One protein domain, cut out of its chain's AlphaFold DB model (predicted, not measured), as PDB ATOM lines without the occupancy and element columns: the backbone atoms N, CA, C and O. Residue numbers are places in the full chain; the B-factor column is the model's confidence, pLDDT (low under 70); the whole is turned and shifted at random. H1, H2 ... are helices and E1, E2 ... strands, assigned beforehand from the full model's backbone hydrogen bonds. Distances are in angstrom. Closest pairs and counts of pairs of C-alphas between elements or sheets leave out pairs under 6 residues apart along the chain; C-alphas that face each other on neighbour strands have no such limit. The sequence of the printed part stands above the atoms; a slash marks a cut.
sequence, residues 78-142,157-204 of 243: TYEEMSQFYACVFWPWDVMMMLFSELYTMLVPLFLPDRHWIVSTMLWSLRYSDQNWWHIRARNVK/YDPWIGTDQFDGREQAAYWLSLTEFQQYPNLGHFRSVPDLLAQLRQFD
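This is residues 78 to 142 and 157 to 204 of the 243 residues of the protein "ANKRD17 protein" of Symbiodinium sp. CCMP2456 (UniProt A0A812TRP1). A very small parallel sheet, E1 and E2 with residues 88 to 89 paired on the far side of E1, lies between two sets of helices: H6 packs on the sheet, mostly on E2, towards one end, and H3 and H4 cross each other towards the other end. H2 and the short H5 lie near E1, H1 is out at the same end as H6, and the stretches without named elements on both sides of the cut, residues 129 to 142 and 157 to 168, lie towards the same end as H3 and H4, with Lys 142 far out at that end. The printed part has 113 residues, with six named helices and two named strands in the order H1 H2 E1 H3 H4 H5 E2 H6, and its class is mostly helix. It is compact, with a radius of gyration of the C-alphas of 15.3 A and spans of 43 by 29 by 23 A.

E1 is residues 110 to 113, 10.2 A from first to last C-alpha, with C-alpha 110 at (-34.598, 10.732, 59.926). E2 is residues 188 to 190. H6, residues 193 to 202, is 14.7 A long and ends with C-alpha 202 at (-38.900, 3.142, 71.045). H3, residues 115 to 128, is the longest helix at 19.9 A. H4 is residues 169 to 177, 11.9 A, and H5 residues 180 to 183. H2 is residues 98 to 105, 10.8 A. H1, residues 79 to 83, begins with C-alpha 79 at (-31.503, 25.132, 60.079).

E1 and E2 are parallel neighbours at 25 degrees; N 112 and O 188 are 2.8 A apart and N 188 and O 110 are 2.9 A apart, within hydrogen-bond range. The closest C-alphas of E2 and H6 are those of Phe 190 and Leu 196, 5.2 A apart. The closest of E1 and H2 are those of Leu 110 and Tyr 104, 7.2 A apart. H2 and H5 are close but not clearly touching, Ser 101 to Glu 180 at 7.8 A between C-alphas. H1 and H2 are likewise close but not clearly touching, with the C-alphas of Ser 83 and Leu 103 at 7.7 A. H3 and H4 touch, closest at the C-alphas of Val 119 and Ala 173, 5.9 A, at a steep tilt of 62 degrees, opposite ways. H3 and H6 are apart. In H1, H2, H3, H4 and H6 every O i to N i+4 pair is within hydrogen-bond range; H5 is too short for such a pair.

The two C-alphas farthest apart are those of Lys 142 and Gln 202, 47.9 A. Residues 143 to 156 are not printed, and C-alphas 142 and 157 are 18.1 A apart across this cut, in the link from H3 to H4. Of the links printed whole, H1 to H2 is long, with 14 residues, and the others are tight. The mean pLDDT of the printed part is 90.5; residue 142 and residues 163 to 166 are under 70.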
ATOM      1  N   THR A  78     -35.599  27.811  59.981       90.75
ATOM      2  CA  THR A  78     -34.143  27.905  59.856       90.75
ATOM      3  C   THR A  78     -33.479  26.561  60.161       90.75
ATOM      4  O   THR A  78     -34.037  25.723  60.864       90.75
ATOM      5  N   TYR A  79     -32.246  26.341  59.699       92.12
ATOM      6  CA  TYR A  79     -31.503  25.132  60.079       92.12
ATOM      7  C   TYR A  79     -31.298  25.019  61.596       92.12
ATOM      8  O   TYR A  79     -31.355  23.924  62.148       92.12
ATOM      9  N   GLU A  80     -31.110  26.142  62.294       94.19
ATOM     10  CA  GLU A  80     -31.006  26.137  63.754       94.19
ATOM     11  C   GLU A  80     -32.262  25.534  64.389       94.19
ATOM     12  O   GLU A  80     -32.153  24.591  65.168       94.19
ATOM     13  N   GLU A  81     -33.448  25.984  63.984       92.50
ATOM     14  CA  GLU A  81     -34.717  25.424  64.452       92.50
ATOM     15  C   GLU A  81     -34.900  23.964  64.017       92.50
ATOM     16  O   GLU A  81     -35.318  23.138  64.828       92.50
ATOM     17  N   MET A  82     -34.528  23.609  62.779       92.50
ATOM     18  CA  MET A  82     -34.609  22.221  62.309       92.50
ATOM     19  C   MET A  82     -33.762  21.270  63.166       92.50
ATOM     20  O   MET A  82     -34.182  20.147  63.444       92.50
ATOM     21  N   SER A  83     -32.593  21.725  63.624       93.62
ATOM     22  CA  SER A  83     -31.697  20.934  64.477       93.62
ATOM     23  C   SER A  83     -32.268  20.639  65.869       93.62
ATOM     24  O   SER A  83     -31.788  19.728  66.545       93.62
ATOM     25  N   GLN A  84     -33.292  21.387  66.297       94.25
ATOM     26  CA  GLN A  84     -33.941  21.198  67.596       94.25
ATOM     27  C   GLN A  84     -35.031  20.119  67.568       94.25
ATOM     28  O   GLN A  84     -35.480  19.689  68.633       94.25
ATOM     29  N   PHE A  85     -35.478  19.665  66.390       94.88
ATOM     30  CA  PHE A  85     -36.472  18.595  66.322       94.88
ATOM     31  C   PHE A  85     -35.896  17.273  66.831       94.88
ATOM     32  O   PHE A  85     -34.758  16.901  66.546       94.88
ATOM     33  N   TYR A  86     -36.730  16.525  67.555       95.38
ATOM     34  CA  TYR A  86     -36.374  15.195  68.049       95.38
ATOM     35  C   TYR A  86     -36.087  14.212  66.903       95.38
ATOM     36  O   TYR A  86     -35.114  13.463  66.954       95.38
ATOM     37  N   ALA A  87     -36.931  14.234  65.871       96.56
ATOM     38  CA  ALA A  87     -36.786  13.464  64.646       96.56
ATOM     39  C   ALA A  87     -37.568  14.145  63.513       96.56
ATOM     40  O   ALA A  87     -38.491  14.921  63.761       96.56
ATOM     41  N   CYS A  88     -37.226  13.820  62.270       95.69
ATOM     42  CA  CYS A  88     -37.907  14.287  61.072       95.69
ATOM     43  C   CYS A  88     -38.442  13.093  60.273       95.69
ATOM     44  O   CYS A  88     -37.710  12.156  59.953       95.69
ATOM     45  N   VAL A  89     -39.732  13.136  59.937       94.56
ATOM     46  CA  VAL A  89     -40.347  12.196  58.994       94.56
ATOM     47  C   VAL A  89     -40.165  12.769  57.597       94.56
ATOM     48  O   VAL A  89     -40.816  13.745  57.224       94.56
ATOM     49  N   PHE A  90     -39.254  12.179  56.834       94.25
ATOM     50  CA  PHE A  90     -38.849  12.679  55.533       94.25
ATOM     51  C   PHE A  90     -39.541  11.892  54.421       94.25
ATOM     52  O   PHE A  90     -39.310  10.696  54.247       94.25
ATOM     53  N   TRP A  91     -40.394  12.571  53.654       91.00
ATOM     54  CA  TRP A  91     -41.117  11.975  52.534       91.00
ATOM     55  C   TRP A  91     -40.486  12.397  51.199       91.00
ATOM     56  O   TRP A  91     -40.741  13.516  50.739       91.00
ATOM     57  N   PRO A  92     -39.667  11.542  50.558       91.38
ATOM     58  CA  PRO A  92     -38.992  11.918  49.327       91.38
ATOM     59  C   PRO A  92     -39.997  12.033  48.177       91.38
ATOM     60  O   PRO A  92     -40.715  11.084  47.852       91.38
ATOM     61  N   TRP A  93     -40.047  13.206  47.549       87.25
ATOM     62  CA  TRP A  93     -40.846  13.453  46.342       87.25
ATOM     63  C   TRP A  93     -39.987  13.595  45.075       87.25
ATOM     64  O   TRP A  93     -40.540  13.643  43.977       87.25
ATOM     65  N   ASP A  94     -38.658  13.612  45.225       88.94
ATOM     66  CA  ASP A  94     -37.669  13.561  44.142       88.94
ATOM     67  C   ASP A  94     -36.401  12.799  44.597       88.94
ATOM     68  O   ASP A  94     -36.189  12.595  45.796       88.94
ATOM     69  N   VAL A  95     -35.548  12.395  43.647       83.69
ATOM     70  CA  VAL A  95     -34.227  11.778  43.892       83.69
ATOM     71  C   VAL A  95     -33.223  12.790  44.448       83.69
ATOM     72  O   VAL A  95     -32.343  12.415  45.215       83.69
ATOM     73  N   MET A  96     -33.324  14.060  44.047       81.06
ATOM     74  CA  MET A  96     -32.315  15.092  44.326       81.06
ATOM     75  C   MET A  96     -32.777  16.068  45.407       81.06
ATOM     76  O   MET A  96     -32.846  17.280  45.198       81.06
ATOM     77  N   MET A  97     -33.121  15.546  46.580       90.06
ATOM     78  CA  MET A  97     -33.512  16.393  47.703       90.06
ATOM     79  C   MET A  97     -32.304  16.756  48.567       90.06
ATOM     80  O   MET A  97     -32.009  16.045  49.521       90.06
ATOM     81  N   MET A  98     -31.659  17.896  48.285       92.06
ATOM     82  CA  MET A  98     -30.526  18.402  49.094       92.06
ATOM     83  C   MET A  98     -30.855  18.479  50.592       92.06
ATOM     84  O   MET A  98     -30.012  18.166  51.427       92.06
ATOM     85  N   LEU A  99     -32.109  18.809  50.926       92.50
ATOM     86  CA  LEU A  99     -32.583  18.878  52.307       92.50
ATOM     87  C   LEU A  99     -32.358  17.571  53.086       92.50
ATOM     88  O   LEU A  99     -32.127  17.615  54.288       92.50
ATOM     89  N   PHE A 100     -32.405  16.408  52.426       95.62
ATOM     90  CA  PHE A 100     -32.108  15.137  53.087       95.62
ATOM     91  C   PHE A 100     -30.671  15.114  53.617       95.62
ATOM     92  O   PHE A 100     -30.454  14.882  54.807       95.62
ATOM     93  N   SER A 101     -29.697  15.392  52.748       95.94
ATOM     94  CA  SER A 101     -28.274  15.374  53.089       95.94
ATOM     95  C   SER A 101     -27.950  16.461  54.123       95.94
ATOM     96  O   SER A 101     -27.155  16.239  55.034       95.94
ATOM     97  N   GLU A 102     -28.611  17.618  54.048       95.81
ATOM     98  CA  GLU A 102     -28.495  18.694  55.040       95.81
ATOM     99  C   GLU A 102     -28.980  18.247  56.426       95.81
ATOM    100  O   GLU A 102     -28.228  18.317  57.398       95.81
ATOM    101  N   LEU A 103     -30.195  17.699  56.528       96.69
ATOM    102  CA  LEU A 103     -30.723  17.185  57.796       96.69
ATOM    103  C   LEU A 103     -29.856  16.049  58.354       96.69
ATOM    104  O   LEU A 103     -29.582  16.008  59.557       96.69
ATOM    105  N   TYR A 104     -29.374  15.160  57.483       97.88
ATOM    106  CA  TYR A 104     -28.515  14.053  57.884       97.88
ATOM    107  C   TYR A 104     -27.159  14.541  58.419       97.88
ATOM    108  O   TYR A 104     -26.679  14.076  59.455       97.88
ATOM    109  N   THR A 105     -26.531  15.513  57.753       97.00
ATOM    110  CA  THR A 105     -25.252  16.098  58.198       97.00
ATOM    111  C   THR A 105     -25.394  16.927  59.472       97.00
ATOM    112  O   THR A 105     -24.485  16.927  60.303       97.00
ATOM    113  N   MET A 106     -26.559  17.538  59.688       97.62
ATOM    114  CA  MET A 106     -26.934  18.188  60.946       97.62
ATOM    115  C   MET A 106     -27.280  17.210  62.075       97.62
ATOM    116  O   MET A 106     -27.541  17.646  63.196       97.62
ATOM    117  N   LEU A 107     -27.251  15.901  61.811       98.12
ATOM    118  CA  LEU A 107     -27.574  14.849  62.774       98.12
ATOM    119  C   LEU A 107     -29.017  14.942  63.289       98.12
ATOM    120  O   LEU A 107     -29.297  14.594  64.436       98.12
ATOM    121  N   VAL A 108     -29.944  15.412  62.454       97.75
ATOM    122  CA  VAL A 108     -31.375  15.289  62.738       97.75
ATOM    123  C   VAL A 108     -31.765  13.841  62.447       97.75
ATOM    124  O   VAL A 108     -31.562  13.395  61.319       97.75
ATOM    125  N   PRO A 109     -32.312  13.076  63.407       98.19
ATOM    126  CA  PRO A 109     -32.740  11.713  63.127       98.19
ATOM    127  C   PRO A 109     -33.845  11.674  62.074       98.19
ATOM    128  O   PRO A 109     -34.813  12.430  62.159       98.19
ATOM    129  N   LEU A 110     -33.713  10.788  61.088       97.81
ATOM    130  CA  LEU A 110     -34.598  10.732  59.926       97.81
ATOM    131  C   LEU A 110     -35.373   9.419  59.881       97.81
ATOM    132  O   LEU A 110     -34.799   8.340  60.023       97.81
ATOM    133  N   PHE A 111     -36.672   9.530  59.621       97.88
ATOM    134  CA  PHE A 111     -37.568   8.417  59.337       97.88
ATOM    135  C   PHE A 111     -38.079   8.522  57.910       97.88
ATOM    136  O   PHE A 111     -38.687   9.528  57.546       97.88
ATOM    137  N   LEU A 112     -37.879   7.474  57.123       97.06
ATOM    138  CA  LEU A 112     -38.334   7.397  55.744       97.06
ATOM    139  C   LEU A 112     -39.364   6.282  55.577       97.06
ATOM    140  O   LEU A 112     -39.326   5.281  56.300       97.06
ATOM    141  N   PRO A 113     -40.271   6.407  54.602       96.06
ATOM    142  CA  PRO A 113     -41.043   5.268  54.144       96.06
ATOM    143  C   PRO A 113     -40.128   4.116  53.726       96.06
ATOM    144  O   PRO A 113     -39.013   4.329  53.249       96.06
ATOM    145  N   ASP A 114     -40.605   2.886  53.864       96.81
ATOM    146  CA  ASP A 114     -39.866   1.733  53.375       96.81
ATOM    147  C   ASP A 114     -39.697   1.754  51.841       96.81
ATOM    148  O   ASP A 114     -40.362   2.485  51.097       96.81
ATOM    149  N   ARG A 115     -38.791   0.902  51.348       96.12
ATOM    150  CA  ARG A 115     -38.482   0.789  49.916       96.12
ATOM    151  C   ARG A 115     -39.736   0.574  49.064       96.12
ATOM    152  O   ARG A 115     -39.832   1.119  47.967       96.12
ATOM    153  N   HIS A 116     -40.693  -0.219  49.548       95.00
ATOM    154  CA  HIS A 116     -41.911  -0.520  48.803       95.00
ATOM    155  C   HIS A 116     -42.803   0.722  48.651       95.00
ATOM    156  O   HIS A 116     -43.305   0.982  47.553       95.00
ATOM    157  N   TRP A 117     -42.976   1.505  49.721       93.12
ATOM    158  CA  TRP A 117     -43.714   2.767  49.692       93.12
ATOM    159  C   TRP A 117     -43.066   3.775  48.749       93.12
ATOM    160  O   TRP A 117     -43.752   4.270  47.854       93.12
ATOM    161  N   ILE A 118     -41.756   4.017  48.871       93.75
ATOM    162  CA  ILE A 118     -41.066   5.002  48.022       93.75
ATOM    163  C   ILE A 118     -41.181   4.619  46.542       93.75
ATOM    164  O   ILE A 118     -41.555   5.458  45.723       93.75
ATOM    165  N   VAL A 119     -40.937   3.351  46.187       93.50
ATOM    166  CA  VAL A 119     -41.071   2.873  44.798       93.50
ATOM    167  C   VAL A 119     -42.494   3.071  44.281       93.50
ATOM    168  O   VAL A 119     -42.685   3.569  43.172       93.50
ATOM    169  N   SER A 120     -43.500   2.738  45.091       91.25
ATOM    170  CA  SER A 120     -44.906   2.906  44.713       91.25
ATOM    171  C   SER A 120     -45.256   4.380  44.481       91.25
ATOM    172  O   SER A 120     -45.874   4.719  43.469       91.25
ATOM    173  N   THR A 121     -44.821   5.275  45.373       88.94
ATOM    174  CA  THR A 121     -45.025   6.724  45.243       88.94
ATOM    175  C   THR A 121     -44.282   7.302  44.044       88.94
ATOM    176  O   THR A 121     -44.829   8.164  43.353       88.94
ATOM    177  N   MET A 122     -43.071   6.825  43.762       90.81
ATOM    178  CA  MET A 122     -42.284   7.250  42.608       90.81
ATOM    179  C   MET A 122     -42.966   6.849  41.299       90.81
ATOM    180  O   MET A 122     -43.202   7.710  40.456       90.81
ATOM    181  N   LEU A 123     -43.370   5.584  41.143       90.62
ATOM    182  CA  LEU A 123     -44.083   5.117  39.946       90.62
ATOM    183  C   LEU A 123     -45.409   5.853  39.738       90.62
ATOM    184  O   LEU A 123     -45.731   6.256  38.619       90.62
ATOM    185  N   TRP A 124     -46.166   6.066  40.818       88.31
ATOM    186  CA  TRP A 124     -47.389   6.860  40.767       88.31
ATOM    187  C   TRP A 124     -47.095   8.292  40.303       88.31
ATOM    188  O   TRP A 124     -47.735   8.798  39.383       88.31
ATOM    189  N   SER A 125     -46.074   8.927  40.878       88.12
ATOM    190  CA  SER A 125     -45.669  10.291  40.537       88.12
ATOM    191  C   SER A 125     -45.205  10.428  39.087       88.12
ATOM    192  O   SER A 125     -45.564  11.397  38.421       88.12
ATOM    193  N   LEU A 126     -44.454   9.454  38.572       87.56
ATOM    194  CA  LEU A 126     -44.000   9.437  37.181       87.56
ATOM    195  C   LEU A 126     -45.164   9.348  36.192       87.56
ATOM    196  O   LEU A 126     -45.083   9.914  35.102       87.56
ATOM    197  N   ARG A 127     -46.241   8.654  36.575       87.06
ATOM    198  CA  ARG A 127     -47.425   8.458  35.735       87.06
ATOM    199  C   ARG A 127     -48.414   9.623  35.800       87.06
ATOM    200  O   ARG A 127     -49.036   9.925  34.786       87.06
ATOM    201  N   TYR A 128     -48.588  10.237  36.970       85.75
ATOM    202  CA  TYR A 128     -49.718  11.141  37.234       85.75
ATOM    203  C   TYR A 128     -49.340  12.569  37.644       85.75
ATOM    204  O   TYR A 128     -50.228  13.404  37.791       85.75
ATOM    205  N   SER A 129     -48.059  12.862  37.840       85.25
ATOM    206  CA  SER A 129     -47.546  14.220  38.059       85.25
ATOM    207  C   SER A 129     -46.587  14.569  36.929       85.25
ATOM    208  O   SER A 129     -46.067  13.662  36.292       85.25
ATOM    209  N   ASP A 130     -46.305  15.846  36.687       83.88
ATOM    210  CA  ASP A 130     -45.211  16.301  35.811       83.88
ATOM    211  C   ASP A 130     -44.018  16.878  36.582       83.88
ATOM    212  O   ASP A 130     -42.948  17.065  36.008       83.88
ATOM    213  N   GLN A 131     -44.193  17.124  37.881       82.19
ATOM    214  CA  GLN A 131     -43.215  17.816  38.721       82.19
ATOM    215  C   GLN A 131     -42.297  16.854  39.465       82.19
ATOM    216  O   GLN A 131     -41.109  17.110  39.586       82.19
ATOM    217  N   ASN A 132     -42.833  15.738  39.951       83.56
ATOM    218  CA  ASN A 132     -42.084  14.829  40.812       83.56
ATOM    219  C   ASN A 132     -41.293  13.822  39.974       83.56
ATOM    220  O   ASN A 132     -41.825  13.272  38.996       83.56
ATOM    221  N   TRP A 133     -40.049  13.553  40.383       84.75
ATOM    222  CA  TRP A 133     -39.156  12.582  39.736       84.75
ATOM    223  C   TRP A 133     -39.002  12.846  38.233       84.75
ATOM    224  O   TRP A 133     -38.890  11.937  37.411       84.75
ATOM    225  N   TRP A 134     -39.092  14.108  37.820       84.12
ATOM    226  CA  TRP A 134     -39.155  14.447  36.404       84.12
ATOM    227  C   TRP A 134     -37.833  14.148  35.685       84.12
ATOM    228  O   TRP A 134     -37.845  13.805  34.503       84.12
ATOM    229  N   HIS A 135     -36.710  14.199  36.401       84.88
ATOM    230  CA  HIS A 135     -35.370  13.937  35.875       84.88
ATOM    231  C   HIS A 135     -35.176  12.518  35.329       84.88
ATOM    232  O   HIS A 135     -34.380  12.323  34.417       84.88
ATOM    233  N   ILE A 136     -35.924  11.539  35.842       86.38
ATOM    234  CA  ILE A 136     -35.782  10.127  35.459       86.38
ATOM    235  C   ILE A 136     -36.805   9.698  34.397       86.38
ATOM    236  O   ILE A 136     -37.026   8.510  34.190       86.38
ATOM    237  N   ARG A 137     -37.460  10.641  33.711       86.38
ATOM    238  CA  ARG A 137     -38.405  10.325  32.627       86.38
ATOM    239  C   ARG A 137     -37.700  10.271  31.289       86.38
ATOM    240  O   ARG A 137     -37.063  11.246  30.897       86.38
ATOM    241  N   ALA A 138     -37.962   9.212  30.525       81.69
ATOM    242  CA  ALA A 138     -37.396   9.033  29.188       81.69
ATOM    243  C   ALA A 138     -37.642  10.260  28.292       81.69
ATOM    244  O   ALA A 138     -36.718  10.813  27.710       81.69
ATOM    245  N   ARG A 139     -38.881  10.775  28.278       83.94
ATOM    246  CA  ARG A 139     -39.272  11.944  27.468       83.94
ATOM    247  C   ARG A 139     -38.562  13.256  27.837       83.94
ATOM    248  O   ARG A 139     -38.566  14.186  27.036       83.94
ATOM    249  N   ASN A 140     -38.011  13.359  29.047       83.12
ATOM    250  CA  ASN A 140     -37.328  14.567  29.517       83.12
ATOM    251  C   ASN A 140     -35.833  14.549  29.170       83.12
ATOM    252  O   ASN A 140     -35.186  15.598  29.168       83.12
ATOM    253  N   VAL A 141     -35.290  13.383  28.818       74.56
ATOM    254  CA  VAL A 141     -33.915  13.234  28.350       74.56
ATOM    255  C   VAL A 141     -33.910  13.432  26.834       74.56
ATOM    256  O   VAL A 141     -34.241  12.542  26.062       74.56
ATOM    257  N   LYS A 142     -33.540  14.637  26.384       67.81
ATOM    258  CA  LYS A 142     -33.387  14.945  24.945       67.81
ATOM    259  C   LYS A 142     -32.101  14.372  24.335       67.81
ATOM    260  O   LYS A 142     -31.881  14.508  23.135       67.81
ATOM    261  N   TYR A 157     -30.167  -1.517  34.032       87.62
ATOM    262  CA  TYR A 157     -31.350  -0.788  33.577       87.62
ATOM    263  C   TYR A 157     -30.980   0.546  32.930       87.62
ATOM    264  O   TYR A 157     -29.977   1.154  33.297       87.62
ATOM    265  N   ASP A 158     -31.844   1.048  32.046       84.81
ATOM    266  CA  ASP A 158     -31.730   2.410  31.520       84.81
ATOM    267  C   ASP A 158     -31.835   3.452  32.651       84.81
ATOM    268  O   ASP A 158     -32.567   3.227  33.624       84.81
ATOM    269  N   PRO A 159     -31.161   4.615  32.534       83.62
ATOM    270  CA  PRO A 159     -31.187   5.665  33.558       83.62
ATOM    271  C   PRO A 159     -32.542   6.374  33.687       83.62
ATOM    272  O   PRO A 159     -32.752   7.146  34.621       83.62
ATOM    273  N   TRP A 160     -33.470   6.127  32.764       86.06
ATOM    274  CA  TRP A 160     -34.847   6.597  32.835       86.06
ATOM    275  C   TRP A 160     -35.810   5.447  33.092       86.06
ATOM    276  O   TRP A 160     -35.593   4.325  32.648       86.06
ATOM    277  N   ILE A 161     -36.930   5.750  33.734       86.19
ATOM    278  CA  ILE A 161     -37.996   4.792  34.001       86.19
ATOM    279  C   ILE A 161     -39.053   4.913  32.907       86.19
ATOM    280  O   ILE A 161     -39.667   5.973  32.733       86.19
ATOM    281  N   GLY A 162     -39.247   3.830  32.154       77.38
ATOM    282  CA  GLY A 162     -40.309   3.733  31.154       77.38
ATOM    283  C   GLY A 162     -41.683   3.771  31.824       77.38
ATOM    284  O   GLY A 162     -41.928   3.063  32.801       77.38
ATOM    285  N   THR A 163     -42.591   4.613  31.329       69.25
ATOM    286  CA  THR A 163     -43.969   4.705  31.854       69.25
ATOM    287  C   THR A 163     -44.974   3.885  31.041       69.25
ATOM    288  O   THR A 163     -46.121   3.735  31.459       69.25
ATOM    289  N   ASP A 164     -44.550   3.408  29.872       68.19
ATOM    290  CA  ASP A 164     -45.326   2.770  28.808       68.19
ATOM    291  C   ASP A 164     -45.237   1.235  28.804       68.19
ATOM    292  O   ASP A 164     -46.167   0.580  28.335       68.19
ATOM    293  N   GLN A 165     -44.174   0.650  29.365       55.78
ATOM    294  CA  GLN A 165     -43.990  -0.803  29.466       55.78
ATOM    295  C   GLN A 165     -44.197  -1.315  30.906       55.78
ATOM    296  O   GLN A 165     -44.119  -0.559  31.873       55.78
ATOM    297  N   PHE A 166     -44.550  -2.598  31.033       52.94
ATOM    298  CA  PHE A 166     -44.945  -3.269  32.277       52.94
ATOM    299  C   PHE A 166     -44.023  -2.971  33.481       52.94
ATOM    300  O   PHE A 166     -42.806  -3.015  33.370       52.94
ATOM    301  N   ASP A 167     -44.673  -2.678  34.616       76.12
ATOM    302  CA  ASP A 167     -44.171  -2.493  35.990       76.12
ATOM    303  C   ASP A 167     -42.681  -2.129  36.130       76.12
ATOM    304  O   ASP A 167     -41.907  -2.903  36.687       76.12
ATOM    305  N   GLY A 168     -42.287  -0.909  35.721       88.06
ATOM    306  CA  GLY A 168     -40.955  -0.309  35.954       88.06
ATOM    307  C   GLY A 168     -40.497  -0.236  37.427       88.06
ATOM    308  O   GLY A 168     -39.570   0.495  37.755       88.06
ATOM    309  N   ARG A 169     -41.146  -0.981  38.323       91.44
ATOM    310  CA  ARG A 169     -40.849  -1.245  39.727       91.44
ATOM    311  C   ARG A 169     -39.461  -1.801  39.959       91.44
ATOM    312  O   ARG A 169     -38.811  -1.311  40.870       91.44
ATOM    313  N   GLU A 170     -38.989  -2.786  39.197       91.69
ATOM    314  CA  GLU A 170     -37.639  -3.328  39.425       91.69
ATOM    315  C   GLU A 170     -36.563  -2.288  39.104       91.69
ATOM    316  O   GLU A 170     -35.682  -2.033  39.924       91.69
ATOM    317  N   GLN A 171     -36.713  -1.601  37.972       91.50
ATOM    318  CA  GLN A 171     -35.866  -0.479  37.575       91.50
ATOM    319  C   GLN A 171     -35.926   0.670  38.595       91.50
ATOM    320  O   GLN A 171     -34.897   1.166  39.047       91.50
ATOM    321  N   ALA A 172     -37.128   1.055  39.022       92.19
ATOM    322  CA  ALA A 172     -37.361   2.025  40.088       92.19
ATOM    323  C   ALA A 172     -36.657   1.643  41.392       92.19
ATOM    324  O   ALA A 172     -35.976   2.456  42.012       92.19
ATOM    325  N   ALA A 173     -36.819   0.394  41.810       94.06
ATOM    326  CA  ALA A 173     -36.266  -0.118  43.047       94.06
ATOM    327  C   ALA A 173     -34.742  -0.279  42.976       94.06
ATOM    328  O   ALA A 173     -34.094  -0.227  44.024       94.06
ATOM    329  N   TYR A 174     -34.180  -0.487  41.783       93.75
ATOM    330  CA  TYR A 174     -32.744  -0.435  41.532       93.75
ATOM    331  C   TYR A 174     -32.224   0.994  41.677       93.75
ATOM    332  O   TYR A 174     -31.352   1.229  42.509       93.75
ATOM    333  N   TRP A 175     -32.804   1.963  40.967       92.50
ATOM    334  CA  TRP A 175     -32.354   3.356  41.052       92.50
ATOM    335  C   TRP A 175     -32.495   3.930  42.459       92.50
ATOM    336  O   TRP A 175     -31.570   4.569  42.950       92.50
ATOM    337  N   LEU A 176     -33.592   3.618  43.158       94.50
ATOM    338  CA  LEU A 176     -33.765   3.986  44.562       94.50
ATOM    339  C   LEU A 176     -32.674   3.390  45.465       94.50
ATOM    340  O   LEU A 176     -32.241   4.041  46.406       94.50
ATOM    341  N   SER A 177     -32.199   2.169  45.194       95.62
ATOM    342  CA  SER A 177     -31.138   1.546  46.005       95.62
ATOM    343  C   SER A 177     -29.784   2.256  45.900       95.62
ATOM    344  O   SER A 177     -28.911   2.048  46.741       95.62
ATOM    345  N   LEU A 178     -29.615   3.105  44.882       94.19
ATOM    346  CA  LEU A 178     -28.419   3.916  44.690       94.19
ATOM    347  C   LEU A 178     -28.514   5.293  45.360       94.19
ATOM    348  O   LEU A 178     -27.535   6.033  45.336       94.19
ATOM    349  N   THR A 179     -29.665   5.661  45.932       95.06
ATOM    350  CA  THR A 179     -29.825   6.963  46.586       95.06
ATOM    351  C   THR A 179     -29.382   6.922  48.041       95.06
ATOM    352  O   THR A 179     -29.365   5.880  48.705       95.06
ATOM    353  N   GLU A 180     -29.106   8.105  48.580       95.94
ATOM    354  CA  GLU A 180     -28.763   8.283  49.990       95.94
ATOM    355  C   GLU A 180     -29.892   7.816  50.925       95.94
ATOM    356  O   GLU A 180     -29.617   7.347  52.024       95.94
ATOM    357  N   PHE A 181     -31.148   7.821  50.457       95.94
ATOM    358  CA  PHE A 181     -32.307   7.309  51.201       95.94
ATOM    359  C   PHE A 181     -32.189   5.826  51.564       95.94
ATOM    360  O   PHE A 181     -32.870   5.373  52.477       95.94
ATOM    361  N   GLN A 182     -31.409   5.051  50.807       96.25
ATOM    362  CA  GLN A 182     -31.199   3.621  51.052       96.25
ATOM    363  C   GLN A 182     -29.772   3.305  51.493       96.25
ATOM    364  O   GLN A 182     -29.560   2.319  52.195       96.25
ATOM    365  N   GLN A 183     -28.795   4.112  51.077       96.62
ATOM    366  CA  GLN A 183     -27.386   3.857  51.370       96.62
ATOM    367  C   GLN A 183     -26.935   4.395  52.726       96.62
ATOM    368  O   GLN A 183     -26.022   3.827  53.326       96.62
ATOM    369  N   TYR A 184     -27.527   5.492  53.208       97.56
ATOM    370  CA  TYR A 184     -27.071   6.098  54.453       97.56
ATOM    371  C   TYR A 184     -27.532   5.255  55.656       97.56
ATOM    372  O   TYR A 184     -28.691   4.838  55.718       97.56
ATOM    373  N   PRO A 185     -26.641   4.967  56.620       98.25
ATOM    374  CA  PRO A 185     -26.984   4.169  57.792       98.25
ATOM    375  C   PRO A 185     -27.758   4.988  58.837       98.25
ATOM    376  O   PRO A 185     -27.864   6.205  58.750       98.25
ATOM    377  N   ASN A 186     -28.243   4.321  59.889       98.25
ATOM    378  CA  ASN A 186     -28.898   4.959  61.045       98.25
ATOM    379  C   ASN A 186     -30.173   5.753  60.698       98.25
ATOM    380  O   ASN A 186     -30.545   6.688  61.407       98.25
ATOM    381  N   LEU A 187     -30.845   5.363  59.616       97.94
ATOM    382  CA  LEU A 187     -32.159   5.863  59.226       97.94
ATOM    383  C   LEU A 187     -33.257   4.946  59.775       97.94
ATOM    384  O   LEU A 187     -33.169   3.719  59.651       97.94
ATOM    385  N   GLY A 188     -34.325   5.529  60.314       97.94
ATOM    386  CA  GLY A 188     -35.561   4.806  60.594       97.94
ATOM    387  C   GLY A 188     -36.331   4.543  59.298       97.94
ATOM    388  O   GLY A 188     -36.433   5.426  58.450       97.94
ATOM    389  N   HIS A 189     -36.886   3.342  59.140       97.88
ATOM    390  CA  HIS A 189     -37.714   2.993  57.984       97.88
ATOM    391  C   HIS A 189     -39.043   2.413  58.445       97.88
ATOM    392  O   HIS A 189     -39.058   1.441  59.199       97.88
ATOM    393  N   PHE A 190     -40.155   2.960  57.961       96.88
ATOM    394  CA  PHE A 190     -41.491   2.527  58.367       96.88
ATOM    395  C   PHE A 190     -42.327   2.024  57.190       96.88
ATOM    396  O   PHE A 190     -42.311   2.577  56.092       96.88
ATOM    397  N   ARG A 191     -43.103   0.969  57.437       96.00
ATOM    398  CA  ARG A 191     -43.989   0.324  56.451       96.00
ATOM    399  C   ARG A 191     -45.404   0.894  56.456       96.00
ATOM    400  O   ARG A 191     -46.209   0.585  55.580       96.00
ATOM    401  N   SER A 192     -45.749   1.636  57.508       92.31
ATOM    402  CA  SER A 192     -47.071   2.222  57.725       92.31
ATOM    403  C   SER A 192     -47.022   3.347  58.763       92.31
ATOM    404  O   SER A 192     -46.046   3.473  59.500       92.31
ATOM    405  N   VAL A 193     -48.094   4.140  58.866       90.31
ATOM    406  CA  VAL A 193     -48.212   5.184  59.901       90.31
ATOM    407  C   VAL A 193     -48.198   4.602  61.325       90.31
ATOM    408  O   VAL A 193     -47.435   5.102  62.146       90.31
ATOM    409  N   PRO A 194     -48.945   3.528  61.654       91.56
ATOM    410  CA  PRO A 194     -48.849   2.921  62.984       91.56
ATOM    411  C   PRO A 194     -47.443   2.401  63.319       91.56
ATOM    412  O   PRO A 194     -46.992   2.552  64.452       91.56
ATOM    413  N   ASP A 195     -46.746   1.827  62.333       95.38
ATOM    414  CA  ASP A 195     -45.359   1.368  62.476       95.38
ATOM    415  C   ASP A 195     -44.415   2.542  62.786       95.38
ATOM    416  O   ASP A 195     -43.675   2.488  63.764       95.38
ATOM    417  N   LEU A 196     -44.530   3.657  62.056       94.31
ATOM    418  CA  LEU A 196     -43.781   4.887  62.345       94.31
ATOM    419  C   LEU A 196     -43.949   5.339  63.803       94.31
ATOM    420  O   LEU A 196     -42.969   5.653  64.475       94.31
ATOM    421  N   LEU A 197     -45.178   5.359  64.320       92.12
ATOM    422  CA  LEU A 197     -45.444   5.790  65.696       92.12
ATOM    423  C   LEU A 197     -44.878   4.821  66.731       92.12
ATOM    424  O   LEU A 197     -44.370   5.252  67.768       92.12
ATOM    425  N   ALA A 198     -44.969   3.517  66.461       93.81
ATOM    426  CA  ALA A 198     -44.369   2.498  67.308       93.81
ATOM    427  C   ALA A 198     -42.844   2.664  67.363       93.81
ATOM    428  O   ALA A 198     -42.275   2.641  68.454       93.81
ATOM    429  N   GLN A 199     -42.208   2.914  66.214       96.19
ATOM    430  CA  GLN A 199     -40.776   3.187  66.140       96.19
ATOM    431  C   GLN A 199     -40.408   4.467  66.895       96.19
ATOM    432  O   GLN A 199     -39.534   4.415  67.753       96.19
ATOM    433  N   LEU A 200     -41.111   5.586  66.676       94.56
ATOM    434  CA  LEU A 200     -40.845   6.860  67.364       94.56
ATOM    435  C   LEU A 200     -40.910   6.748  68.895       94.56
ATOM    436  O   LEU A 200     -40.172   7.438  69.589       94.56
ATOM    437  N   ARG A 201     -41.764   5.870  69.438       93.25
ATOM    438  CA  ARG A 201     -41.848   5.618  70.889       93.25
ATOM    439  C   ARG A 201     -40.639   4.861  71.448       93.25
ATOM    440  O   ARG A 201     -40.357   4.983  72.635       93.25
ATOM    441  N   GLN A 202     -39.983   4.045  70.630       95.69
ATOM    442  CA  GLN A 202     -38.900   3.142  71.045       95.69
ATOM    443  C   GLN A 202     -37.521   3.608  70.567       95.69
ATOM    444  O   GLN A 202     -36.514   2.978  70.877       95.69
ATOM    445  N   PHE A 203     -37.477   4.685  69.790       96.25
ATOM    446  CA  PHE A 203     -36.285   5.132  69.098       96.25
ATOM    447  C   PHE A 203     -35.262   5.769  70.046       96.25
ATOM    448  O   PHE A 203     -35.576   6.696  70.793       96.25
ATOM    449  N   ASP A 204     -34.008   5.317  69.976       97.00
ATOM    450  CA  ASP A 204     -32.881   5.992  70.624       97.00
ATOM    451  C   ASP A 204     -32.267   7.013  69.656       97.00
ATOM    452  O   ASP A 204     -31.396   6.713  68.834       97.00
TER     453      ASP A 204